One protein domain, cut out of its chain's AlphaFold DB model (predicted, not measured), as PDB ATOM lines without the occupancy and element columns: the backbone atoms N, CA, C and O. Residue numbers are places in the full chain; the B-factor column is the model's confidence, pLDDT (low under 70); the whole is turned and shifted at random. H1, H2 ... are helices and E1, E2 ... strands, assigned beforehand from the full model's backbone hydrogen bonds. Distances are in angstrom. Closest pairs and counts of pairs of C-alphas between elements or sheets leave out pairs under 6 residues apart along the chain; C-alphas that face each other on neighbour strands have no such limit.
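Overview. This is residues 29 to 201 of the 956 residues of an uncharacterized protein of Achromobacter sp (UniProt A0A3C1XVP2). A strongly twisted sheet of five strands has two short helices, H1 and H2, over one face; past its edge strand E5 lies a smaller part, where the short strands E6 and E7 pair next to a helical hairpin of H3 and H4. Two long unnamed stretches loop between these parts' elements: residues 57 to 93 from E3 to E4, and residues 147 to 174 from H3 to H4. The printed part has 173 residues, with four named helices and seven named strands in the order E1 E2 E3 E4 H1 H2 E5 E6 H3 H4 E7; both sheets, E3 E2 E1 E4 E5 and E6 E7, are antiparallel. The class is mixed, helices and strands, with under half of the residues in named elements; the whole is compact, with a radius of gyration of the C-alphas of 16.9 A and spans of 51 by 37 by 31 A.

Arrangement. E1, residues 29 to 36, and E2, residues 39 to 47, form a hairpin, with N 32 and O 43 2.9 A apart. E2 and E3, residues 53 to 56, form another, with N 54 and O 46 2.9 A apart. E1, E2 and E3 make a meander, each strand the antiparallel neighbour of the one before; E4, residues 94 to 99, pairs with E1, N 31 and O 97 at 2.9 A, and completes a Greek key of four strands. E5, residues 124 to 126, is the edge strand beside E4, with N 96 and O 124 2.9 A apart. H1, residues 105 to 112, is on the sheet at a height of 8.6 A, over E2 and across the strands at 69 degrees on the local plane. H2, residues 115 to 122, on the same face, stands up from the sheet over E4. H1 and H2 touch only at the corner, closest at the C-alphas of Ile 111 and Arg 119, 5.2 A. E6, residues 137 to 139, and E7, residues 195 to 197, have N 138 and O 196 2.9 A apart; the closest C-alphas of E5 and E6, Val 126 and Ala 137, are 7.4 A apart. H3, residues 140 to 146, touches residues 175 to 179 of H4, residues 175 to 186, at a shallow tilt of 21 degrees, opposite ways, closest at the C-alphas of Ala 144 and Tyr 175, 6.4 A. Every O i to N i+4 pair is within hydrogen-bond range in H1, against 2 of 4 in H2, 7 of 8 in H4 and 1 of 3 in H3, where 3 of 4 O i to N i+3 pairs are.

Along the chain. E1 begins at C-alpha 29 (22.235, -30.735, -2.498) and is 22.2 A long; E2 is 25.8 A and E4 16.4 A. H4, 16.8 A, begins at C-alpha 175 (39.149, -43.322, -1.214). E7 ends at C-alpha 197 (37.254, -29.087, 0.455).

Size, cuts and confidence. The C-alphas farthest apart, of His 37 and Asn 156, are 54.4 A apart. The printed part has no cut; the links E3 to E4 and H3 to H4 are long. Residues 153 to 163 and residue 190 have pLDDT under 70.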
ATOM      1  N   TYR A  29      21.921 -31.471  -1.279       93.75
ATOM      2  CA  TYR A  29      22.235 -30.735  -2.498       93.75
ATOM      3  C   TYR A  29      23.544 -29.974  -2.354       93.75
ATOM      4  O   TYR A  29      23.782 -29.295  -1.356       93.75
ATOM      5  N   VAL A  30      24.381 -30.043  -3.386       95.31
ATOM      6  CA  VAL A  30      25.636 -29.297  -3.467       95.31
ATOM      7  C   VAL A  30      25.553 -28.307  -4.613       95.31
ATOM      8  O   VAL A  30      25.223 -28.660  -5.747       95.31
ATOM      9  N   TYR A  31      25.889 -27.061  -4.308       95.12
ATOM     10  CA  TYR A  31      25.911 -25.964  -5.257       95.12
ATOM     11  C   TYR A  31      27.343 -25.483  -5.451       95.12
ATOM     12  O   TYR A  31      28.025 -25.112  -4.493       95.12
ATOM     13  N   LEU A  32      27.782 -25.483  -6.707       95.56
ATOM     14  CA  LEU A  32      29.013 -24.847  -7.151       95.56
ATOM     15  C   LEU A  32      28.634 -23.552  -7.861       95.56
ATOM     16  O   LEU A  32      28.114 -23.565  -8.977       95.56
ATOM     17  N   CYS A  33      28.908 -22.435  -7.201       95.12
ATOM     18  CA  CYS A  33      28.614 -21.100  -7.697       95.12
ATOM     19  C   CYS A  33      29.902 -20.405  -8.145       95.12
ATOM     20  O   CYS A  33      30.934 -20.492  -7.481       95.12
ATOM     21  N   TYR A  34      29.859 -19.666  -9.246       94.88
ATOM     22  CA  TYR A  34      30.977 -18.842  -9.710       94.88
ATOM     23  C   TYR A  34      30.464 -17.585 -10.402       94.88
ATOM     24  O   TYR A  34      29.311 -17.524 -10.814       94.88
ATOM     25  N   PHE A  35      31.308 -16.563 -10.521       92.81
ATOM     26  CA  PHE A  35      30.924 -15.303 -11.153       92.81
ATOM     27  C   PHE A  35      31.543 -15.187 -12.539       92.81
ATOM     28  O   PHE A  35      32.755 -15.310 -12.689       92.81
ATOM     29  N   GLN A  36      30.709 -14.887 -13.531       91.00
ATOM     30  CA  GLN A  36      31.138 -14.579 -14.889       91.00
ATOM     31  C   GLN A  36      30.421 -13.307 -15.352       91.00
ATOM     32  O   GLN A  36      29.199 -13.213 -15.269       91.00
ATOM     33  N   HIS A  37      31.183 -12.306 -15.802       88.12
ATOM     34  CA  HIS A  37      30.657 -10.992 -16.213       88.12
ATOM     35  C   HIS A  37      29.737 -10.326 -15.164       88.12
ATOM     36  O   HIS A  37      28.732  -9.710 -15.504       88.12
ATOM     37  N   GLY A  38      30.063 -10.471 -13.874       85.00
ATOM     38  CA  GLY A  38      29.297  -9.873 -12.773       85.00
ATOM     39  C   GLY A  38      27.992 -10.590 -12.410       85.00
ATOM     40  O   GLY A  38      27.292 -10.123 -11.519       85.00
ATOM     41  N   ARG A  39      27.678 -11.724 -13.051       90.75
ATOM     42  CA  ARG A  39      26.525 -12.576 -12.729       90.75
ATOM     43  C   ARG A  39      26.971 -13.897 -12.125       90.75
ATOM     44  O   ARG A  39      27.972 -14.469 -12.566       90.75
ATOM     45  N   MET A  40      26.221 -14.386 -11.141       92.81
ATOM     46  CA  MET A  40      26.458 -15.707 -10.567       92.81
ATOM     47  C   MET A  40      25.887 -16.801 -11.472       92.81
ATOM     48  O   MET A  40      24.719 -16.772 -11.850       92.81
ATOM     49  N   TRP A  41      26.724 -17.779 -11.784       91.38
ATOM     50  CA  TRP A  41      26.366 -19.026 -12.439       91.38
ATOM     51  C   TRP A  41      26.432 -20.160 -11.429       91.38
ATOM     52  O   TRP A  41      27.320 -20.183 -10.574       91.38
ATOM     53  N   THR A  42      25.516 -21.113 -11.560       90.75
ATOM     54  CA  THR A  42      25.332 -22.186 -10.586       90.75
ATOM     55  C   THR A  42      25.339 -23.539 -11.281       90.75
ATOM     56  O   THR A  42      24.641 -23.748 -12.271       90.75
ATOM     57  N   GLN A  43      26.114 -24.476 -10.746       91.12
ATOM     58  CA  GLN A  43      26.001 -25.898 -11.043       91.12
ATOM     59  C   GLN A  43      25.433 -26.605  -9.815       91.12
ATOM     60  O   GLN A  43      25.895 -26.386  -8.695       91.12
ATOM     61  N   HIS A  44      24.414 -27.426 -10.038       90.94
ATOM     62  CA  HIS A  44      23.625 -28.063  -8.992       90.94
ATOM     63  C   HIS A  44      23.800 -29.583  -9.053       90.94
ATOM     64  O   HIS A  44      23.696 -30.187 -10.125       90.94
ATOM     65  N   TYR A  45      24.067 -30.190  -7.901       94.94
ATOM     66  CA  TYR A  45      24.272 -31.623  -7.741       94.94
ATOM     67  C   TYR A  45      23.445 -32.151  -6.572       94.94
ATOM     68  O   TYR A  45      23.266 -31.452  -5.579       94.94
ATOM     69  N   GLN A  46      23.017 -33.406  -6.661       94.31
ATOM     70  CA  GLN A  46      22.507 -34.168  -5.527       94.31
ATOM     71  C   GLN A  46      23.511 -35.258  -5.151       94.31
ATOM     72  O   GLN A  46      24.079 -35.921  -6.025       94.31
ATOM     73  N   VAL A  47      23.730 -35.445  -3.851       92.56
ATOM     74  CA  VAL A  47      24.524 -36.559  -3.328       92.56
ATOM     75  C   VAL A  47      23.687 -37.838  -3.400       92.56
ATOM     76  O   VAL A  47      22.588 -37.897  -2.855       92.56
ATOM     77  N   THR A  48      24.186 -38.862  -4.084       91.50
ATOM     78  CA  THR A  48      23.525 -40.167  -4.220       91.50
ATOM     79  C   THR A  48      23.751 -41.052  -2.992       91.50
ATOM     80  O   THR A  48      24.659 -40.812  -2.193       91.50
ATOM     81  N   ASP A  49      22.966 -42.127  -2.869       87.12
ATOM     82  CA  ASP A  49      23.079 -43.112  -1.779       87.12
ATOM     83  C   ASP A  49      24.472 -43.754  -1.672       87.12
ATOM     84  O   ASP A  49      24.930 -44.086  -0.582       87.12
ATOM     85  N   ASP A  50      25.180 -43.891  -2.796       87.00
ATOM     86  CA  ASP A  50      26.541 -44.431  -2.877       87.00
ATOM     87  C   ASP A  50      27.644 -43.352  -2.841       87.00
ATOM     88  O   ASP A  50      28.794 -43.609  -3.224       87.00
ATOM     89  N   LEU A  51      27.302 -42.159  -2.335       87.88
ATOM     90  CA  LEU A  51      28.193 -41.023  -2.078       87.88
ATOM     91  C   LEU A  51      28.862 -40.443  -3.337       87.88
ATOM     92  O   LEU A  51      30.033 -40.056  -3.314       87.88
ATOM     93  N   ARG A  52      28.125 -40.378  -4.450       91.88
ATOM     94  CA  ARG A  52      28.539 -39.692  -5.684       91.88
ATOM     95  C   ARG A  52      27.724 -38.420  -5.888       91.88
ATOM     96  O   ARG A  52      26.663 -38.232  -5.306       91.88
ATOM     97  N   PHE A  53      28.217 -37.539  -6.744       94.50
ATOM     98  CA  PHE A  53      27.550 -36.308  -7.134       94.50
ATOM     99  C   PHE A  53      26.840 -36.518  -8.469       94.50
ATOM    100  O   PHE A  53      27.483 -36.607  -9.520       94.50
ATOM    101  N   ALA A  54      25.513 -36.606  -8.425       94.81
ATOM    102  CA  ALA A  54      24.662 -36.624  -9.607       94.81
ATOM    103  C   ALA A  54      24.331 -35.184  -9.999       94.81
ATOM    104  O   ALA A  54      23.746 -34.438  -9.215       94.81
ATOM    105  N   ARG A  55      24.714 -34.774 -11.209       93.81
ATOM    106  CA  ARG A  55      24.402 -33.429 -11.700       93.81
ATOM    107  C   ARG A  55      22.914 -33.318 -12.022       93.81
ATOM    108  O   ARG A  55      22.326 -34.245 -12.573       93.81
ATOM    109  N   ILE A  56      22.327 -32.166 -11.715       91.38
ATOM    110  CA  ILE A  56      20.962 -31.820 -12.104       91.38
ATOM    111  C   ILE A  56      21.046 -30.817 -13.253       91.38
ATOM    112  O   ILE A  56      21.587 -29.719 -13.106       91.38
ATOM    113  N   TRP A  57      20.538 -31.216 -14.415       87.19
ATOM    114  CA  TRP A  57      20.511 -30.381 -15.610       87.19
ATOM    115  C   TRP A  57      19.171 -29.682 -15.720       87.19
ATOM    116  O   TRP A  57      18.159 -30.328 -15.973       87.19
ATOM    117  N   TRP A  58      19.173 -28.365 -15.537       87.31
ATOM    118  CA  TRP A  58      17.961 -27.574 -15.686       87.31
ATOM    119  C   TRP A  58      17.437 -27.679 -17.113       87.31
ATOM    120  O   TRP A  58      18.175 -27.531 -18.091       87.31
ATOM    121  N   THR A  59      16.149 -27.966 -17.219       84.94
ATOM    122  CA  THR A  59      15.415 -27.902 -18.472       84.94
ATOM    123  C   THR A  59      14.857 -26.495 -18.665       84.94
ATOM    124  O   THR A  59      14.763 -25.707 -17.731       84.94
ATOM    125  N   ARG A  60      14.386 -26.185 -19.875       85.12
ATOM    126  CA  ARG A  60      13.707 -24.906 -20.137       85.12
ATOM    127  C   ARG A  60      12.475 -24.681 -19.245       85.12
ATOM    128  O   ARG A  60      12.084 -23.541 -19.027       85.12
ATOM    129  N   ALA A  61      11.843 -25.760 -18.779       84.75
ATOM    130  CA  ALA A  61      10.732 -25.667 -17.840       84.75
ATOM    131  C   ALA A  61      11.217 -25.280 -16.434       84.75
ATOM    132  O   ALA A  61      10.534 -24.520 -15.761       84.75
ATOM    133  N   ASP A  62      12.407 -25.738 -16.028       84.69
ATOM    134  CA  ASP A  62      13.023 -25.369 -14.750       84.69
ATOM    135  C   ASP A  62      13.414 -23.887 -14.689       84.69
ATOM    136  O   ASP A  62      13.338 -23.299 -13.620       84.69
ATOM    137  N   ASP A  63      13.771 -23.261 -15.818       81.81
ATOM    138  CA  ASP A  63      14.089 -21.821 -15.872       81.81
ATOM    139  C   ASP A  63      12.880 -20.917 -15.556       81.81
ATOM    140  O   ASP A  63      13.040 -19.726 -15.280       81.81
ATOM    141  N   GLN A  64      11.665 -21.457 -15.683       83.50
ATOM    142  CA  GLN A  64      10.408 -20.763 -15.390       83.50
ATOM    143  C   GLN A  64       9.750 -21.268 -14.100       83.50
ATOM    144  O   GLN A  64       8.717 -20.730 -13.704       83.50
ATOM    145  N   ASP A  65      10.315 -22.302 -13.471       84.44
ATOM    146  CA  ASP A  65       9.833 -22.858 -12.212       84.44
ATOM    147  C   ASP A  65      10.385 -22.046 -11.037       84.44
ATOM    148  O   ASP A  65      11.521 -21.577 -11.068       84.44
ATOM    149  N   ASP A  66       9.614 -21.912  -9.960       81.12
ATOM    150  CA  ASP A  66      10.095 -21.219  -8.760       81.12
ATOM    151  C   ASP A  66      11.307 -21.940  -8.126       81.12
ATOM    152  O   ASP A  66      12.147 -21.301  -7.478       81.12
ATOM    153  N   ILE A  67      11.417 -23.262  -8.328       86.75
ATOM    154  CA  ILE A  67      12.482 -24.132  -7.822       86.75
ATOM    155  C   ILE A  67      13.259 -24.750  -9.002       86.75
ATOM    156  O   ILE A  67      12.948 -25.859  -9.452       86.75
ATOM    157  N   PRO A  68      14.313 -24.083  -9.501       84.88
ATOM    158  CA  PRO A  68      15.018 -24.549 -10.685       84.88
ATOM    159  C   PRO A  68      15.731 -25.891 -10.447       84.88
ATOM    160  O   PRO A  68      16.544 -26.059  -9.531       84.88
ATOM    161  N   GLY A  69      15.442 -26.861 -11.314       83.69
ATOM    162  CA  GLY A  69      15.970 -28.224 -11.277       83.69
ATOM    163  C   GLY A  69      15.027 -29.239 -10.635       83.69
ATOM    164  O   GLY A  69      15.352 -30.423 -10.645       83.69
ATOM    165  N   ARG A  70      13.872 -28.814 -10.105       83.69
ATOM    166  CA  ARG A  70      12.861 -29.710  -9.520       83.69
ATOM    167  C   ARG A  70      12.220 -30.634 -10.554       83.69
ATOM    168  O   ARG A  70      11.839 -31.753 -10.219       83.69
ATOM    169  N   LEU A  71      12.068 -30.172 -11.795       85.38
ATOM    170  CA  LEU A  71      11.462 -30.954 -12.876       85.38
ATOM    171  C   LEU A  71      12.485 -31.882 -13.544       85.38
ATOM    172  O   LEU A  71      12.111 -32.839 -14.226       85.38
ATOM    173  N   ALA A  72      13.773 -31.619 -13.332       84.75
ATOM    174  CA  ALA A  72      14.871 -32.424 -13.833       84.75
ATOM    175  C   ALA A  72      15.181 -33.614 -12.910       84.75
ATOM    176  O   ALA A  72      15.244 -33.497 -11.687       84.75
ATOM    177  N   CYS A  73      15.443 -34.779 -13.505       81.69
ATOM    178  CA  CYS A  73      15.945 -35.930 -12.759       81.69
ATOM    179  C   CYS A  73      17.467 -35.811 -12.550       81.69
ATOM    180  O   CYS A  73      18.178 -35.505 -13.513       81.69
ATOM    181  N   PRO A  74      17.992 -36.100 -11.344       87.31
ATOM    182  CA  PRO A  74      19.429 -36.211 -11.114       87.31
ATOM    183  C   PRO A  74      20.064 -37.262 -12.034       87.31
ATOM    184  O   PRO A  74      19.555 -38.376 -12.179       87.31
ATOM    185  N   GLU A  75      21.200 -36.932 -12.643       90.06
ATOM    186  CA  GLU A  75      21.887 -37.816 -13.587       90.06
ATOM    187  C   GLU A  75      22.722 -38.886 -12.855       90.06
ATOM    188  O   GLU A  75      23.946 -38.808 -12.754       90.06
ATOM    189  N   ILE A  76      22.052 -39.906 -12.311       88.25
ATOM    190  CA  ILE A  76      22.687 -40.949 -11.478       88.25
ATOM    191  C   ILE A  76      23.668 -41.820 -12.288       88.25
ATOM    192  O   ILE A  76      24.695 -42.257 -11.765       88.25
ATOM    193  N   ALA A  77      23.388 -42.063 -13.574       86.44
ATOM    194  CA  ALA A  77      24.198 -42.948 -14.417       86.44
ATOM    195  C   ALA A  77      25.630 -42.429 -14.636       86.44
ATOM    196  O   ALA A  77      26.570 -43.221 -14.682       86.44
ATOM    197  N   SER A  78      25.802 -41.109 -14.734       86.44
ATOM    198  CA  SER A  78      27.103 -40.457 -14.907       86.44
ATOM    199  C   SER A  78      27.613 -39.788 -13.626       86.44
ATOM    200  O   SER A  78      28.618 -39.075 -13.670       86.44
ATOM    201  N   ALA A  79      26.960 -40.040 -12.483       91.56
ATOM    202  CA  ALA A  79      27.349 -39.487 -11.193       91.56
ATOM    203  C   ALA A  79      28.797 -39.856 -10.850       91.56
ATOM    204  O   ALA A  79      29.216 -41.014 -10.982       91.56
ATOM    205  N   ARG A  80      29.558 -38.860 -10.388       91.88
ATOM    206  CA  ARG A  80      31.001 -38.974 -10.135       91.88
ATOM    207  C   ARG A  80      31.323 -38.845  -8.652       91.88
ATOM    208  O   ARG A  80      30.636 -38.109  -7.953       91.88
ATOM    209  N   PRO A  81      32.393 -39.482  -8.158       90.44
ATOM    210  CA  PRO A  81      32.796 -39.377  -6.756       90.44
ATOM    211  C   PRO A  81      33.509 -38.052  -6.406       90.44
ATOM    212  O   PRO A  81      34.007 -37.888  -5.298       90.44
ATOM    213  N   TYR A  82      33.593 -37.113  -7.351       90.44
ATOM    214  CA  TYR A  82      34.235 -35.805  -7.217       90.44
ATOM    215  C   TYR A  82      33.501 -34.766  -8.075       90.44
ATOM    216  O   TYR A  82      32.734 -35.118  -8.976       90.44
ATOM    217  N   LEU A  83      33.760 -33.484  -7.806       90.81
ATOM    218  CA  LEU A  83      33.226 -32.355  -8.566       90.81
ATOM    219  C   LEU A  83      34.311 -31.740  -9.448       90.81
ATOM    220  O   LEU A  83      35.430 -31.503  -8.993       90.81
ATOM    221  N   SER A  84      33.954 -31.432 -10.690       88.44
ATOM    222  CA  SER A  84      34.832 -30.752 -11.641       88.44
ATOM    223  C   SER A  84      34.542 -29.249 -11.609       88.44
ATOM    224  O   SER A  84      33.410 -28.827 -11.842       88.44
ATOM    225  N   ALA A  85      35.554 -28.435 -11.308       87.50
ATOM    226  CA  ALA A  85      35.428 -26.979 -11.339       87.50
ATOM    227  C   ALA A  85      35.437 -26.445 -12.788       87.50
ATOM    228  O   ALA A  85      36.027 -27.082 -13.667       87.50
ATOM    229  N   PRO A  86      34.815 -25.281 -13.065       86.69
ATOM    230  CA  PRO A  86      34.966 -24.607 -14.351       86.69
ATOM    231  C   PRO A  86      36.439 -24.292 -14.644       86.69
ATOM    232  O   PRO A  86      37.253 -24.128 -13.735       86.69
ATOM    233  N   GLU A  87      36.776 -24.179 -15.930       83.94
ATOM    234  CA  GLU A  87      38.126 -23.794 -16.344       83.94
ATOM    235  C   GLU A  87      38.522 -22.439 -15.737       83.94
ATOM    236  O   GLU A  87      37.717 -21.507 -15.712       83.94
ATOM    237  N   SER A  88      39.787 -22.288 -15.328       81.12
ATOM    238  CA  SER A  88      40.280 -21.061 -14.679       81.12
ATOM    239  C   SER A  88      40.104 -19.801 -15.534       81.12
ATOM    240  O   SER A  88      39.977 -18.706 -14.997       81.12
ATOM    241  N   LYS A  89      40.049 -19.947 -16.868       81.94
ATOM    242  CA  LYS A  89      39.751 -18.844 -17.799       81.94
ATOM    243  C   LYS A  89      38.306 -18.336 -17.693       81.94
ATOM    244  O   LYS A  89      38.035 -17.190 -18.031       81.94
ATOM    245  N   THR A  90      37.388 -19.195 -17.254       84.75
ATOM    246  CA  THR A  90      35.969 -18.885 -17.053       84.75
ATOM    247  C   THR A  90      35.744 -18.325 -15.655       84.75
ATOM    248  O   THR A  90      35.070 -17.307 -15.508       84.75
ATOM    249  N   ALA A  91      36.316 -18.971 -14.636       87.44
ATOM    250  CA  ALA A  91      36.273 -18.501 -13.259       87.44
ATOM    251  C   ALA A  91      37.488 -18.990 -12.463       87.44
ATOM    252  O   ALA A  91      37.722 -20.189 -12.334       87.44
ATOM    253  N   ASP A  92      38.226 -18.050 -11.873       87.88
ATOM    254  CA  ASP A  92      39.357 -18.349 -10.982       87.88
ATOM    255  C   ASP A  92      38.909 -18.674  -9.543       87.88
ATOM    256  O   ASP A  92      39.613 -19.325  -8.776       87.88
ATOM    257  N   VAL A  93      37.703 -18.237  -9.167       92.69
ATOM    258  CA  VAL A  93      37.122 -18.437  -7.835       92.69
ATOM    259  C   VAL A  93      35.777 -19.135  -7.963       92.69
ATOM    260  O   VAL A  93      34.905 -18.683  -8.708       92.69
ATOM    261  N   VAL A  94      35.594 -20.180  -7.162       94.69
ATOM    262  CA  VAL A  94      34.320 -20.873  -6.973       94.69
ATOM    263  C   VAL A  94      33.884 -20.795  -5.511       94.69
ATOM    264  O   VAL A  94      34.703 -20.664  -4.600       94.69
ATOM    265  N   TYR A  95      32.581 -20.879  -5.293       95.75
ATOM    266  CA  TYR A  95      31.942 -20.931  -3.988       95.75
ATOM    267  C   TYR A  95      31.175 -22.245  -3.906       95.75
ATOM    268  O   TYR A  95      30.284 -22.489  -4.717       95.75
ATOM    269  N   LEU A  96      31.540 -23.095  -2.951       95.50
ATOM    270  CA  LEU A  96      30.884 -24.379  -2.727       95.50
ATOM    271  C   LEU A  96      30.004 -24.293  -1.487       95.50
ATOM    272  O   LEU A  96      30.473 -23.891  -0.426       95.50
ATOM    273  N   MET A  97      28.743 -24.688  -1.607       94.06
ATOM    274  CA  MET A  97      27.818 -24.730  -0.478       94.06
ATOM    275  C   MET A  97      26.938 -25.974  -0.525       94.06
ATOM    276  O   MET A  97      26.678 -26.522  -1.596       94.06
ATOM    277  N   THR A  98      26.468 -26.394   0.646       93.25
ATOM    278  CA  THR A  98      25.493 -27.476   0.794       93.25
ATOM    279  C   THR A  98      24.131 -26.916   1.197       93.25
ATOM    280  O   THR A  98      24.048 -25.862   1.834       93.25
ATOM    281  N   SER A  99      23.064 -27.610   0.821       92.12
ATOM    282  CA  SER A  99      21.690 -27.296   1.196       92.12
ATOM    283  C   SER A  99      20.883 -28.578   1.374       92.12
ATOM    284  O   SER A  99      21.029 -29.532   0.615       92.12
ATOM    285  N   GLU A 100      19.978 -28.577   2.347       89.94
ATOM    286  CA  GLU A 100      19.031 -29.679   2.585       89.94
ATOM    287  C   GLU A 100      17.775 -29.582   1.719       89.94
ATOM    288  O   GLU A 100      16.944 -30.481   1.716       89.94
ATOM    289  N   THR A 101      17.632 -28.475   0.994       91.75
ATOM    290  CA  THR A 101      16.493 -28.186   0.126       91.75
ATOM    291  C   THR A 101      16.988 -27.655  -1.208       91.75
ATOM    292  O   THR A 101      18.055 -27.029  -1.275       91.75
ATOM    293  N   MET A 102      16.202 -27.844  -2.265       91.62
ATOM    294  CA  MET A 102      16.483 -27.173  -3.529       91.62
ATOM    295  C   MET A 102      16.269 -25.657  -3.383       91.62
ATOM    296  O   MET A 102      15.246 -25.187  -2.884       91.62
ATOM    297  N   LEU A 103      17.258 -24.869  -3.794       92.75
ATOM    298  CA  LEU A 103      17.224 -23.413  -3.690       92.75
ATOM    299  C   LEU A 103      16.327 -22.808  -4.777       92.75
ATOM    300  O   LEU A 103      16.528 -23.069  -5.960       92.75
ATOM    301  N   THR A 104      15.382 -21.954  -4.375       92.19
ATOM    302  CA  THR A 104      14.531 -21.194  -5.308       92.19
ATOM    303  C   THR A 104      15.318 -20.087  -6.000       92.19
ATOM    304  O   THR A 104      16.369 -19.657  -5.506       92.19
ATOM    305  N   HIS A 105      14.790 -19.543  -7.102       89.38
ATOM    306  CA  HIS A 105      15.394 -18.373  -7.752       89.38
ATOM    307  C   HIS A 105      15.600 -17.200  -6.780       89.38
ATOM    308  O   HIS A 105      16.656 -16.565  -6.797       89.38
ATOM    309  N   ALA A 106      14.648 -16.954  -5.875       90.00
ATOM    310  CA  ALA A 106      14.756 -15.901  -4.865       90.00
ATOM    311  C   ALA A 106      15.919 -16.138  -3.881       90.00
ATOM    312  O   ALA A 106      16.619 -15.198  -3.483       90.00
ATOM    313  N   ARG A 107      16.168 -17.396  -3.497       92.50
ATOM    314  CA  ARG A 107      17.263 -17.755  -2.580       92.50
ATOM    315  C   ARG A 107      18.613 -17.727  -3.278       92.50
ATOM    316  O   ARG A 107      19.555 -17.168  -2.724       92.50
ATOM    317  N   LEU A 108      18.694 -18.224  -4.513       92.50
ATOM    318  CA  LEU A 108      19.887 -18.091  -5.352       92.50
ATOM    319  C   LEU A 108      20.257 -16.618  -5.566       92.50
ATOM    320  O   LEU A 108      21.422 -16.256  -5.429       92.50
ATOM    321  N   TRP A 109      19.269 -15.749  -5.794       91.94
ATOM    322  CA  TRP A 109      19.475 -14.303  -5.888       91.94
ATOM    323  C   TRP A 109      19.983 -13.684  -4.579       91.94
ATOM    324  O   TRP A 109      20.863 -12.822  -4.587       91.94
ATOM    325  N   SER A 110      19.471 -14.144  -3.435       92.62
ATOM    326  CA  SER A 110      19.944 -13.698  -2.117       92.62
ATOM    327  C   SER A 110      21.403 -14.105  -1.867       92.62
ATOM    328  O   SER A 110      22.175 -13.326  -1.314       92.62
ATOM    329  N   ILE A 111      21.806 -15.291  -2.333       93.75
ATOM    330  CA  ILE A 111      23.189 -15.793  -2.277       93.75
ATOM    331  C   ILE A 111      24.100 -15.025  -3.252       93.75
ATOM    332  O   ILE A 111      25.236 -14.688  -2.911       93.75
ATOM    333  N   GLU A 112      23.610 -14.693  -4.449       94.62
ATOM    334  CA  GLU A 112      24.327 -13.862  -5.428       94.62
ATOM    335  C   GLU A 112      24.653 -12.473  -4.856       94.62
ATOM    336  O   GLU A 112      25.791 -12.011  -4.969       94.62
ATOM    337  N   ASN A 113      23.696 -11.848  -4.169       94.06
ATOM    338  CA  ASN A 113      23.871 -10.531  -3.545       94.06
ATOM    339  C   ASN A 113      24.483 -10.584  -2.135       94.06
ATOM    340  O   ASN A 113      24.700  -9.538  -1.533       94.06
ATOM    341  N   ASP A 114      24.761 -11.783  -1.617       92.19
ATOM    342  CA  ASP A 114      25.244 -12.012  -0.250       92.19
ATOM    343  C   ASP A 114      24.396 -11.307   0.825       92.19
ATOM    344  O   ASP A 114      24.911 -10.740   1.791       92.19
ATOM    345  N   VAL A 115      23.071 -11.340   0.644       91.00
ATOM    346  CA  VAL A 115      22.105 -10.757   1.585       91.00
ATOM    347  C   VAL A 115      22.356 -11.349   2.968       91.00
ATOM    348  O   VAL A 115      22.489 -12.563   3.116       91.00
ATOM    349  N   ASP A 116      22.479 -10.486   3.975       82.25
ATOM    350  CA  ASP A 116      22.791 -10.849   5.360       82.25
ATOM    351  C   ASP A 116      24.040 -11.745   5.536       82.25
ATOM    352  O   ASP A 116      24.175 -12.433   6.554       82.25
ATOM    353  N   GLY A 117      24.962 -11.760   4.567       86.50
ATOM    354  CA  GLY A 117      26.183 -12.566   4.605       86.50
ATOM    355  C   GLY A 117      25.963 -14.071   4.411       86.50
ATOM    356  O   GLY A 117      26.771 -14.863   4.902       86.50
ATOM    357  N   ILE A 118      24.864 -14.494   3.769       87.69
ATOM    358  CA  ILE A 118      24.547 -15.917   3.539       87.69
ATOM    359  C   ILE A 118      25.675 -16.622   2.779       87.69
ATOM    360  O   ILE A 118      26.138 -17.673   3.223       87.69
ATOM    361  N   ARG A 119      26.147 -16.054   1.662       91.31
ATOM    362  CA  ARG A 119      27.211 -16.665   0.854       91.31
ATOM    363  C   ARG A 119      28.525 -16.649   1.616       91.31
ATOM    364  O   ARG A 119      29.183 -17.677   1.688       91.31
ATOM    365  N   THR A 120      28.895 -15.511   2.198       89.06
ATOM    366  CA  THR A 120      30.173 -15.373   2.914       89.06
ATOM    367  C   THR A 120      30.268 -16.308   4.120       89.06
ATOM    368  O   THR A 120      31.361 -16.748   4.462       89.06
ATOM    369  N   ARG A 121      29.138 -16.635   4.757       85.12
ATOM    370  CA  ARG A 121      29.109 -17.526   5.920       85.12
ATOM    371  C   ARG A 121      28.954 -18.993   5.540       85.12
ATOM    372  O   ARG A 121      29.635 -19.815   6.128       85.12
ATOM    373  N   LEU A 122      28.076 -19.339   4.597       88.25
ATOM    374  CA  LEU A 122      27.743 -20.739   4.298       88.25
ATOM    375  C   LEU A 122      28.558 -21.355   3.159       88.25
ATOM    376  O   LEU A 122      28.653 -22.579   3.093       88.25
ATOM    377  N   ALA A 123      29.123 -20.547   2.261       92.50
ATOM    378  CA  ALA A 123      29.876 -21.056   1.126       92.50
ATOM    379  C   ALA A 123      31.382 -21.038   1.394       92.50
ATOM    380  O   ALA A 123      31.962 -20.021   1.776       92.50
ATOM    381  N   THR A 124      32.037 -22.151   1.094       93.50
ATOM    382  CA  THR A 124      33.490 -22.252   1.108       93.50
ATOM    383  C   THR A 124      34.036 -21.665  -0.187       93.50
ATOM    384  O   THR A 124      33.786 -22.179  -1.281       93.50
ATOM    385  N   LYS A 125      34.774 -20.560  -0.074       94.31
ATOM    386  CA  LYS A 125      35.449 -19.911  -1.201       94.31
ATOM    387  C   LYS A 125      36.736 -20.660  -1.534       94.31
ATOM    388  O   LYS A 125      37.621 -20.760  -0.690       94.31
ATOM    389  N   VAL A 126      36.864 -21.119  -2.775       93.88
ATOM    390  CA  VAL A 126      38.000 -21.922  -3.242       93.88
ATOM    391  C   VAL A 126      38.544 -21.349  -4.546       93.88
ATOM    392  O   VAL A 126      37.787 -20.960  -5.435       93.88
ATOM    393  N   ARG A 127      39.870 -21.321  -4.676       92.56
ATOM    394  CA  ARG A 127      40.587 -21.148  -5.943       92.56
ATOM    395  C   ARG A 127      41.095 -22.515  -6.404       92.56
ATOM    396  O   ARG A 127      42.065 -23.005  -5.823       92.56
ATOM    397  N   PRO A 128      40.471 -23.155  -7.410       88.31
ATOM    398  CA  PRO A 128      40.864 -24.496  -7.855       88.31
ATOM    399  C   PRO A 128      42.323 -24.578  -8.337       88.31
ATOM    400  O   PRO A 128      43.020 -25.547  -8.059       88.31
ATOM    401  N   SER A 129      42.803 -23.527  -9.003       85.38
ATOM    402  CA  SER A 129      44.186 -23.345  -9.472       85.38
ATOM    403  C   SER A 129      45.154 -22.861  -8.382       85.38
ATOM    404  O   SER A 129      46.363 -22.868  -8.593       85.38
ATOM    405  N   GLY A 130      44.644 -22.427  -7.222       82.44
ATOM    406  CA  GLY A 130      45.418 -21.764  -6.166       82.44
ATOM    407  C   GLY A 130      46.178 -22.700  -5.219       82.44
ATOM    408  O   GLY A 130      46.894 -22.217  -4.349       82.44
ATOM    409  N   GLY A 131      46.035 -24.020  -5.374       83.94
ATOM    410  CA  GLY A 131      46.712 -25.020  -4.544       83.94
ATOM    411  C   GLY A 131      46.038 -25.297  -3.192       83.94
ATOM    412  O   GLY A 131      44.900 -24.906  -2.937       83.94
ATOM    413  N   VAL A 132      46.735 -26.042  -2.326       85.00
ATOM    414  CA  VAL A 132      46.189 -26.566  -1.054       85.00
ATOM    415  C   VAL A 132      46.288 -25.584   0.121       85.00
ATOM    416  O   VAL A 132      45.643 -25.801   1.140       85.00
ATOM    417  N   GLU A 133      47.071 -24.511  -0.002       84.25
ATOM    418  CA  GLU A 133      47.294 -23.510   1.054       84.25
ATOM    419  C   GLU A 133      46.189 -22.444   1.071       84.25
ATOM    420  O   GLU A 133      46.435 -21.245   0.951       84.25
ATOM    421  N   GLN A 134      44.938 -22.881   1.192       90.69
ATOM    422  CA  GLN A 134      43.782 -21.990   1.268       90.69
ATOM    423  C   GLN A 134      42.814 -22.434   2.371       90.69
ATOM    424  O   GLN A 134      42.740 -23.630   2.666       90.69
ATOM    425  N   PRO A 135      42.071 -21.499   2.995       89.12
ATOM    426  CA  PRO A 135      41.145 -21.827   4.072       89.12
ATOM    427  C   PRO A 135      40.165 -22.927   3.664       89.12
ATOM    428  O   PRO A 135      39.577 -22.875   2.586       89.12
ATOM    429  N   HIS A 136      39.989 -23.915   4.538       89.12
ATOM    430  CA  HIS A 136      39.071 -25.042   4.358       89.12
ATOM    431  C   HIS A 136      39.329 -25.946   3.142       89.12
ATOM    432  O   HIS A 136      38.503 -26.812   2.856       89.12
ATOM    433  N   ALA A 137      40.472 -25.825   2.466       90.12
ATOM    434  CA  ALA A 137      40.917 -26.809   1.486       90.12
ATOM    435  C   ALA A 137      42.231 -27.454   1.925       90.12
ATOM    436  O   ALA A 137      43.049 -26.853   2.622       90.12
ATOM    437  N   PHE A 138      42.428 -28.703   1.529       90.19
ATOM    438  CA  PHE A 138      43.637 -29.462   1.810       90.19
ATOM    439  C   PHE A 138      43.896 -30.482   0.699       90.19
ATOM    440  O   PHE A 138      43.083 -30.679  -0.205       90.19
ATOM    441  N   ASN A 139      45.066 -31.118   0.740       88.44
ATOM    442  CA  ASN A 139      45.437 -32.118  -0.255       88.44
ATOM    443  C   ASN A 139      44.477 -33.317  -0.198       88.44
ATOM    444  O   ASN A 139      44.274 -33.885   0.878       88.44
ATOM    445  N   ILE A 140      43.937 -33.736  -1.347       88.12
ATOM    446  CA  ILE A 140      43.021 -34.882  -1.445       88.12
ATOM    447  C   ILE A 140      43.597 -36.180  -0.852       88.12
ATOM    448  O   ILE A 140      42.845 -37.021  -0.370       88.12
ATOM    449  N   ALA A 141      44.925 -36.333  -0.801       86.56
ATOM    450  CA  ALA A 141      45.582 -37.473  -0.160       86.56
ATOM    451  C   ALA A 141      45.266 -37.596   1.343       86.56
ATOM    452  O   ALA A 141      45.315 -38.691   1.897       86.56
ATOM    453  N   LEU A 142      44.909 -36.493   2.012       86.06
ATOM    454  CA  LEU A 142      44.538 -36.494   3.429       86.06
ATOM    455  C   LEU A 142      43.068 -36.878   3.666       86.06
ATOM    456  O   LEU A 142      42.651 -36.968   4.820       86.06
ATOM    457  N   LEU A 143      42.285 -37.127   2.608       82.38
ATOM    458  CA  LEU A 143      40.868 -37.486   2.713       82.38
ATOM    459  C   LEU A 143      40.654 -38.726   3.592       82.38
ATOM    460  O   LEU A 143      39.767 -38.724   4.432       82.38
ATOM    461  N   ALA A 144      41.526 -39.734   3.493       78.00
ATOM    462  CA  ALA A 144      41.437 -40.950   4.308       78.00
ATOM    463  C   ALA A 144      41.587 -40.702   5.824       78.00
ATOM    464  O   ALA A 144      41.122 -41.505   6.629       78.00
ATOM    465  N   HIS A 145      42.230 -39.599   6.222       79.12
ATOM    466  CA  HIS A 145      42.328 -39.184   7.624       79.12
ATOM    467  C   HIS A 145      41.172 -38.280   8.060       79.12
ATOM    468  O   HIS A 145      40.899 -38.176   9.254       79.12
ATOM    469  N   ALA A 146      40.542 -37.596   7.105       76.88
ATOM    470  CA  ALA A 146      39.428 -36.692   7.340       76.88
ATOM    471  C   ALA A 146      38.108 -37.452   7.467       76.88
ATOM    472  O   ALA A 146      37.356 -37.183   8.393       76.88
ATOM    473  N   THR A 147      37.851 -38.395   6.558       80.12
ATOM    474  CA  THR A 147      36.583 -39.115   6.443       80.12
ATOM    475  C   THR A 147      36.810 -40.627   6.501       80.12
ATOM    476  O   THR A 147      36.938 -41.290   5.460       80.12
ATOM    477  N   PRO A 148      36.879 -41.225   7.709       75.31
ATOM    478  CA  PRO A 148      36.988 -42.677   7.842       75.31
ATOM    479  C   PRO A 148      35.836 -43.413   7.138       75.31
ATOM    480  O   PRO A 148      36.016 -44.554   6.726       75.31
ATOM    481  N   GLU A 149      34.698 -42.751   6.912       75.38
ATOM    482  CA  GLU A 149      33.504 -43.286   6.257       75.38
ATOM    483  C   GLU A 149      33.734 -43.785   4.838       75.38
ATOM    484  O   GLU A 149      33.032 -44.689   4.402       75.38
ATOM    485  N   LEU A 150      34.751 -43.271   4.146       79.31
ATOM    486  CA  LEU A 150      35.115 -43.709   2.797       79.31
ATOM    487  C   LEU A 150      36.072 -44.911   2.788       79.31
ATOM    488  O   LEU A 150      36.580 -45.293   1.728       79.31
ATOM    489  N   ARG A 151      36.357 -45.506   3.951       78.12
ATOM    490  CA  ARG A 151      37.160 -46.724   4.063       78.12
ATOM    491  C   ARG A 151      36.297 -47.959   3.850       78.12
ATOM    492  O   ARG A 151      35.254 -48.110   4.476       78.12
ATOM    493  N   ARG A 152      36.778 -48.884   3.014       71.94
ATOM    494  CA  ARG A 152      36.154 -50.208   2.884       71.94
ATOM    495  C   ARG A 152      36.135 -50.916   4.247       71.94
ATOM    496  O   ARG A 152      37.205 -51.006   4.861       71.94
ATOM    497  N   PRO A 153      34.976 -51.424   4.704       67.94
ATOM    498  CA  PRO A 153      34.908 -52.251   5.902       67.94
ATOM    499  C   PRO A 153      35.782 -53.499   5.726       67.94
ATOM    500  O   PRO A 153      35.916 -54.016   4.612       67.94
ATOM    501  N   GLY A 154      36.387 -53.993   6.809       66.38
ATOM    502  CA  GLY A 154      37.003 -55.318   6.796       66.38
ATOM    503  C   GLY A 154      35.961 -56.424   6.579       66.38
ATOM    504  O   GLY A 154      34.765 -56.200   6.723       66.38
ATOM    505  N   LEU A 155      36.412 -57.651   6.291       57.16
ATOM    506  CA  LEU A 155      35.548 -58.826   6.046       57.16
ATOM    507  C   LEU A 155      34.519 -59.121   7.159       57.16
ATOM    508  O   LEU A 155      33.510 -59.764   6.886       57.16
ATOM    509  N   ASN A 156      34.764 -58.651   8.389       55.59
ATOM    510  CA  ASN A 156      33.889 -58.840   9.551       55.59
ATOM    511  C   ASN A 156      33.248 -57.533  10.060       55.59
ATOM    512  O   ASN A 156      32.475 -57.577  11.018       55.59
ATOM    513  N   ASP A 157      33.560 -56.387   9.451       60.00
ATOM    514  CA  ASP A 157      33.039 -55.091   9.886       60.00
ATOM    515  C   ASP A 157      31.738 -54.784   9.144       60.00
ATOM    516  O   ASP A 157      31.651 -54.910   7.921       60.00
ATOM    517  N   ARG A 158      30.706 -54.353   9.874       57.12
ATOM    518  CA  ARG A 158      29.489 -53.847   9.232       57.12
ATOM    519  C   ARG A 158      29.760 -52.450   8.660       57.12
ATOM    520  O   ARG A 158      30.338 -51.630   9.373       57.12
ATOM    521  N   PRO A 159      29.322 -52.143   7.425       53.34
ATOM    522  CA  PRO A 159      29.327 -50.772   6.933       53.34
ATOM    523  C   PRO A 159      28.387 -49.924   7.800       53.34
ATOM    524  O   PRO A 159      27.211 -50.249   7.951       53.34
ATOM    525  N   GLY A 160      28.917 -48.863   8.405       57.38
ATOM    526  CA  GLY A 160      28.151 -47.934   9.237       57.38
ATOM    527  C   GLY A 160      28.907 -47.488  10.485       57.38
ATOM    528  O   GLY A 160      29.767 -48.199  11.002       57.38
ATOM    529  N   TYR A 161      28.572 -46.297  10.980       64.81
ATOM    530  CA  TYR A 161      29.202 -45.706  12.157       64.81
ATOM    531  C   TYR A 161      28.164 -45.497  13.243       64.81
ATOM    532  O   TYR A 161      27.133 -44.882  13.003       64.81
ATOM    533  N   THR A 162      28.464 -45.942  14.462       65.50
ATOM    534  CA  THR A 162      27.560 -45.814  15.620       65.50
ATOM    535  C   THR A 162      27.232 -44.367  15.989       65.50
ATOM    536  O   THR A 162      26.316 -44.132  16.767       65.50
ATOM    537  N   TRP A 163      28.000 -43.406  15.473       69.12
ATOM    538  CA  TRP A 163      27.813 -41.986  15.735       69.12
ATOM    539  C   TRP A 163      27.011 -41.248  14.658       69.12
ATOM    540  O   TRP A 163      26.671 -40.089  14.898       69.12
ATOM    541  N   SER A 164      26.784 -41.877  13.499       74.31
ATOM    542  CA  SER A 164      26.223 -41.257  12.298       74.31
ATOM    543  C   SER A 164      24.810 -41.767  12.024       74.31
ATOM    544  O   SER A 164      24.587 -42.975  12.012       74.31
ATOM    545  N   GLU A 165      23.877 -40.871  11.708       76.06
ATOM    546  CA  GLU A 165      22.536 -41.240  11.232       76.06
ATOM    547  C   GLU A 165      22.563 -41.876   9.827       76.06
ATOM    548  O   GLU A 165      21.642 -42.599   9.442       76.06
ATOM    549  N   ILE A 166      23.629 -41.625   9.055       73.56
ATOM    550  CA  ILE A 166      23.815 -42.166   7.704       73.56
ATOM    551  C   ILE A 166      24.120 -43.663   7.772       73.56
ATOM    552  O   ILE A 166      25.129 -44.085   8.339       73.56
ATOM    553  N   SER A 167      23.289 -44.455   7.098       71.38
ATOM    554  CA  SER A 167      23.565 -45.862   6.807       71.38
ATOM    555  C   SER A 167      24.134 -45.987   5.397       71.38
ATOM    556  O   SER A 167      23.492 -45.562   4.439       71.38
ATOM    557  N   LEU A 168      25.336 -46.552   5.266       72.38
ATOM    558  CA  LEU A 168      25.977 -46.737   3.963       72.38
ATOM    559  C   LEU A 168      25.490 -48.032   3.291       72.38
ATOM    560  O   LEU A 168      25.342 -49.047   3.979       72.38
ATOM    561  N   PRO A 169      25.259 -48.026   1.965       75.81
ATOM    562  CA  PRO A 169      24.922 -49.238   1.223       75.81
ATOM    563  C   PRO A 169      26.112 -50.211   1.164       75.81
ATOM    564  O   PRO A 169      27.252 -49.837   1.426       75.81
ATOM    565  N   GLU A 170      25.864 -51.468   0.772       73.00
ATOM    566  CA  GLU A 170      26.921 -52.496   0.649       73.00
ATOM    567  C   GLU A 170      28.024 -52.107  -0.350       73.00
ATOM    568  O   GLU A 170      29.192 -52.443  -0.159       73.00
ATOM    569  N   SER A 171      27.658 -51.375  -1.404       78.94
ATOM    570  CA  SER A 171      28.580 -50.825  -2.397       78.94
ATOM    571  C   SER A 171      28.496 -49.306  -2.379       78.94
ATOM    572  O   SER A 171      27.466 -48.739  -2.736       78.94
ATOM    573  N   PHE A 172      29.593 -48.653  -2.008       83.94
ATOM    574  CA  PHE A 172      29.698 -47.198  -1.940       83.94
ATOM    575  C   PHE A 172      31.069 -46.713  -2.426       83.94
ATOM    576  O   PHE A 172      32.020 -47.487  -2.575       83.94
ATOM    577  N   THR A 173      31.162 -45.413  -2.699       86.50
ATOM    578  CA  THR A 173      32.404 -44.745  -3.105       86.50
ATOM    579  C   THR A 173      33.463 -44.807  -2.002       86.50
ATOM    580  O   THR A 173      33.173 -44.553  -0.841       86.50
ATOM    581  N   THR A 174      34.719 -45.094  -2.358       87.62
ATOM    582  CA  THR A 174      35.828 -45.244  -1.391       87.62
ATOM    583  C   THR A 174      37.006 -44.357  -1.774       87.62
ATOM    584  O   THR A 174      37.086 -43.899  -2.914       87.62
ATOM    585  N   TYR A 175      37.958 -44.118  -0.868       86.25
ATOM    586  CA  TYR A 175      39.149 -43.322  -1.214       86.25
ATOM    587  C   TYR A 175      39.929 -43.903  -2.410       86.25
ATOM    588  O   TYR A 175      40.482 -43.137  -3.201       86.25
ATOM    589  N   ASP A 176      39.888 -45.229  -2.592       83.50
ATOM    590  CA  ASP A 176      40.502 -45.945  -3.717       83.50
ATOM    591  C   ASP A 176      39.877 -45.591  -5.076       83.50
ATOM    592  O   ASP A 176      40.518 -45.761  -6.109       83.50
ATOM    593  N   SER A 177      38.635 -45.097  -5.102       86.31
ATOM    594  CA  SER A 177      37.988 -44.606  -6.325       86.31
ATOM    595  C   SER A 177      38.034 -43.082  -6.443       86.31
ATOM    596  O   SER A 177      38.234 -42.564  -7.542       86.31
ATOM    597  N   VAL A 178      37.900 -42.356  -5.328       89.19
ATOM    598  CA  VAL A 178      37.893 -40.882  -5.302       89.19
ATOM    599  C   VAL A 178      39.248 -40.315  -5.726       89.19
ATOM    600  O   VAL A 178      39.311 -39.489  -6.637       89.19
ATOM    601  N   ILE A 179      40.335 -40.757  -5.081       89.81
ATOM    602  CA  ILE A 179      41.661 -40.150  -5.258       89.81
ATOM    603  C   ILE A 179      42.194 -40.406  -6.673       89.81
ATOM    604  O   ILE A 179      42.561 -39.429  -7.335       89.81
ATOM    605  N   PRO A 180      42.227 -41.652  -7.194       87.69
ATOM    606  CA  PRO A 180      42.716 -41.890  -8.548       87.69
ATOM    607  C   PRO A 180      41.815 -41.250  -9.606       87.69
ATOM    608  O   PRO A 180      42.328 -40.668 -10.557       87.69
ATOM    609  N   GLY A 181      40.491 -41.290  -9.420       87.69
ATOM    610  CA  GLY A 181      39.539 -40.685 -10.352       87.69
ATOM    611  C   GLY A 181      39.757 -39.180 -10.531       87.69
ATOM    612  O   GLY A 181      39.829 -38.700 -11.661       87.69
ATOM    613  N   ALA A 182      39.964 -38.449  -9.431       88.56
ATOM    614  CA  ALA A 182      40.246 -37.015  -9.478       88.56
ATOM    615  C   ALA A 182      41.585 -36.698 -10.172       88.56
ATOM    616  O   ALA A 182      41.683 -35.726 -10.920       88.56
ATOM    617  N   HIS A 183      42.618 -37.525  -9.968       87.88
ATOM    618  CA  HIS A 183      43.900 -37.349 -10.658       87.88
ATOM    619  C   HIS A 183      43.790 -37.626 -12.160       87.88
ATOM    620  O   HIS A 183      44.370 -36.881 -12.943       87.88
ATOM    621  N   VAL A 184      43.037 -38.656 -12.566       86.81
ATOM    622  CA  VAL A 184      42.818 -39.001 -13.981       86.81
ATOM    623  C   VAL A 184      42.152 -37.851 -14.737       86.81
ATOM    624  O   VAL A 184      42.571 -37.545 -15.851       86.81
ATOM    625  N   GLU A 185      41.170 -37.174 -14.135       84.94
ATOM    626  CA  GLU A 185      40.520 -36.025 -14.777       84.94
ATOM    627  C   GLU A 185      41.478 -34.842 -14.995       84.94
ATOM    628  O   GLU A 185      41.360 -34.122 -15.985       84.94
ATOM    629  N   LEU A 186      42.462 -34.668 -14.109       84.69
ATOM    630  CA  LEU A 186      43.437 -33.579 -14.183       84.69
ATOM    631  C   LEU A 186      44.688 -33.908 -15.013       84.69
ATOM    632  O   LEU A 186      45.486 -33.007 -15.258       84.69
ATOM    633  N   VAL A 187      44.857 -35.142 -15.511       79.88
ATOM    634  CA  VAL A 187      45.994 -35.541 -16.378       79.88
ATOM    635  C   VAL A 187      46.263 -34.561 -17.538       79.88
ATOM    636  O   VAL A 187      47.438 -34.287 -17.805       79.88
ATOM    637  N   PRO A 188      45.248 -33.991 -18.224       77.19
ATOM    638  CA  PRO A 188      45.475 -33.020 -19.297       77.19
ATOM    639  C   PRO A 188      46.099 -31.691 -18.833       77.19
ATOM    640  O   PRO A 188      46.636 -30.955 -19.659       77.19
ATOM    641  N   ILE A 189      46.051 -31.374 -17.533       77.12
ATOM    642  CA  ILE A 189      46.490 -30.100 -16.952       77.12
ATOM    643  C   ILE A 189      47.654 -30.353 -15.988       77.12
ATOM    644  O   ILE A 189      47.492 -30.568 -14.787       77.12
ATOM    645  N   LYS A 190      48.875 -30.290 -16.523       62.44
ATOM    646  CA  LYS A 190      50.103 -30.363 -15.723       62.44
ATOM    647  C   LYS A 190      50.141 -29.128 -14.810       62.44
ATOM    648  O   LYS A 190      50.095 -28.024 -15.340       62.44
ATOM    649  N   ASN A 191      50.215 -29.319 -13.486       74.88
ATOM    650  CA  ASN A 191      50.370 -28.310 -12.408       74.88
ATOM    651  C   ASN A 191      49.146 -28.030 -11.509       74.88
ATOM    652  O   ASN A 191      49.269 -27.208 -10.603       74.88
ATOM    653  N   ILE A 192      48.003 -28.706 -11.681       81.50
ATOM    654  CA  ILE A 192      46.881 -28.606 -10.726       81.50
ATOM    655  C   ILE A 192      46.813 -29.878  -9.875       81.50
ATOM    656  O   ILE A 192      46.802 -30.987 -10.403       81.50
ATOM    657  N   VAL A 193      46.762 -29.711  -8.552       85.19
ATOM    658  CA  VAL A 193      46.585 -30.811  -7.592       85.19
ATOM    659  C   VAL A 193      45.109 -30.874  -7.189       85.19
ATOM    660  O   VAL A 193      44.550 -29.831  -6.843       85.19
ATOM    661  N   PRO A 194      44.463 -32.057  -7.194       89.19
ATOM    662  CA  PRO A 194      43.088 -32.167  -6.731       89.19
ATOM    663  C   PRO A 194      42.960 -31.803  -5.245       89.19
ATOM    664  O   PRO A 194      43.806 -32.147  -4.411       89.19
ATOM    665  N   LEU A 195      41.875 -31.106  -4.914       90.88
ATOM    666  CA  LEU A 195      41.622 -30.553  -3.587       90.88
ATOM    667  C   LEU A 195      40.529 -31.348  -2.872       90.88
ATOM    668  O   LEU A 195      39.510 -31.686  -3.470       90.88
ATOM    669  N   ALA A 196      40.710 -31.584  -1.575       90.25
ATOM    670  CA  ALA A 196      39.615 -31.905  -0.671       90.25
ATOM    671  C   ALA A 196      39.155 -30.611   0.012       90.25
ATOM    672  O   ALA A 196      39.972 -29.868   0.557       90.25
ATOM    673  N   VAL A 197      37.852 -30.331  -0.048       90.56
ATOM    674  CA  VAL A 197      37.254 -29.087   0.455       90.56
ATOM    675  C   VAL A 197      36.288 -29.415   1.588       90.56
ATOM    676  O   VAL A 197      35.392 -30.239   1.424       90.56
ATOM    677  N   ALA A 198      36.457 -28.757   2.733       89.75
ATOM    678  CA  ALA A 198      35.533 -28.833   3.855       89.75
ATOM    679  C   ALA A 198      34.403 -27.807   3.676       89.75
ATOM    680  O   ALA A 198      34.656 -26.604   3.581       89.75
ATOM    681  N   LEU A 199      33.159 -28.290   3.637       90.06
ATOM    682  CA  LEU A 199      31.964 -27.454   3.510       90.06
ATOM    683  C   LEU A 199      31.341 -27.149   4.873       90.06
ATOM    684  O   LEU A 199      31.395 -27.961   5.799       90.06
ATOM    685  N   HIS A 200      30.708 -25.983   4.982       86.81
ATOM    686  CA  HIS A 200      29.963 -25.596   6.173       86.81
ATOM    687  C   HIS A 200      28.568 -26.241   6.163       86.81
ATOM    688  O   HIS A 200      27.677 -25.790   5.449       86.81
ATOM    689  N   ASP A 201      28.373 -27.280   6.978       84.69
ATOM    690  CA  ASP A 201      27.113 -28.034   7.059       84.69
ATOM    691  C   ASP A 201      26.536 -28.083   8.489       84.69
ATOM    692  O   ASP A 201      26.637 -29.097   9.190       84.69
TER     693      ASP A 201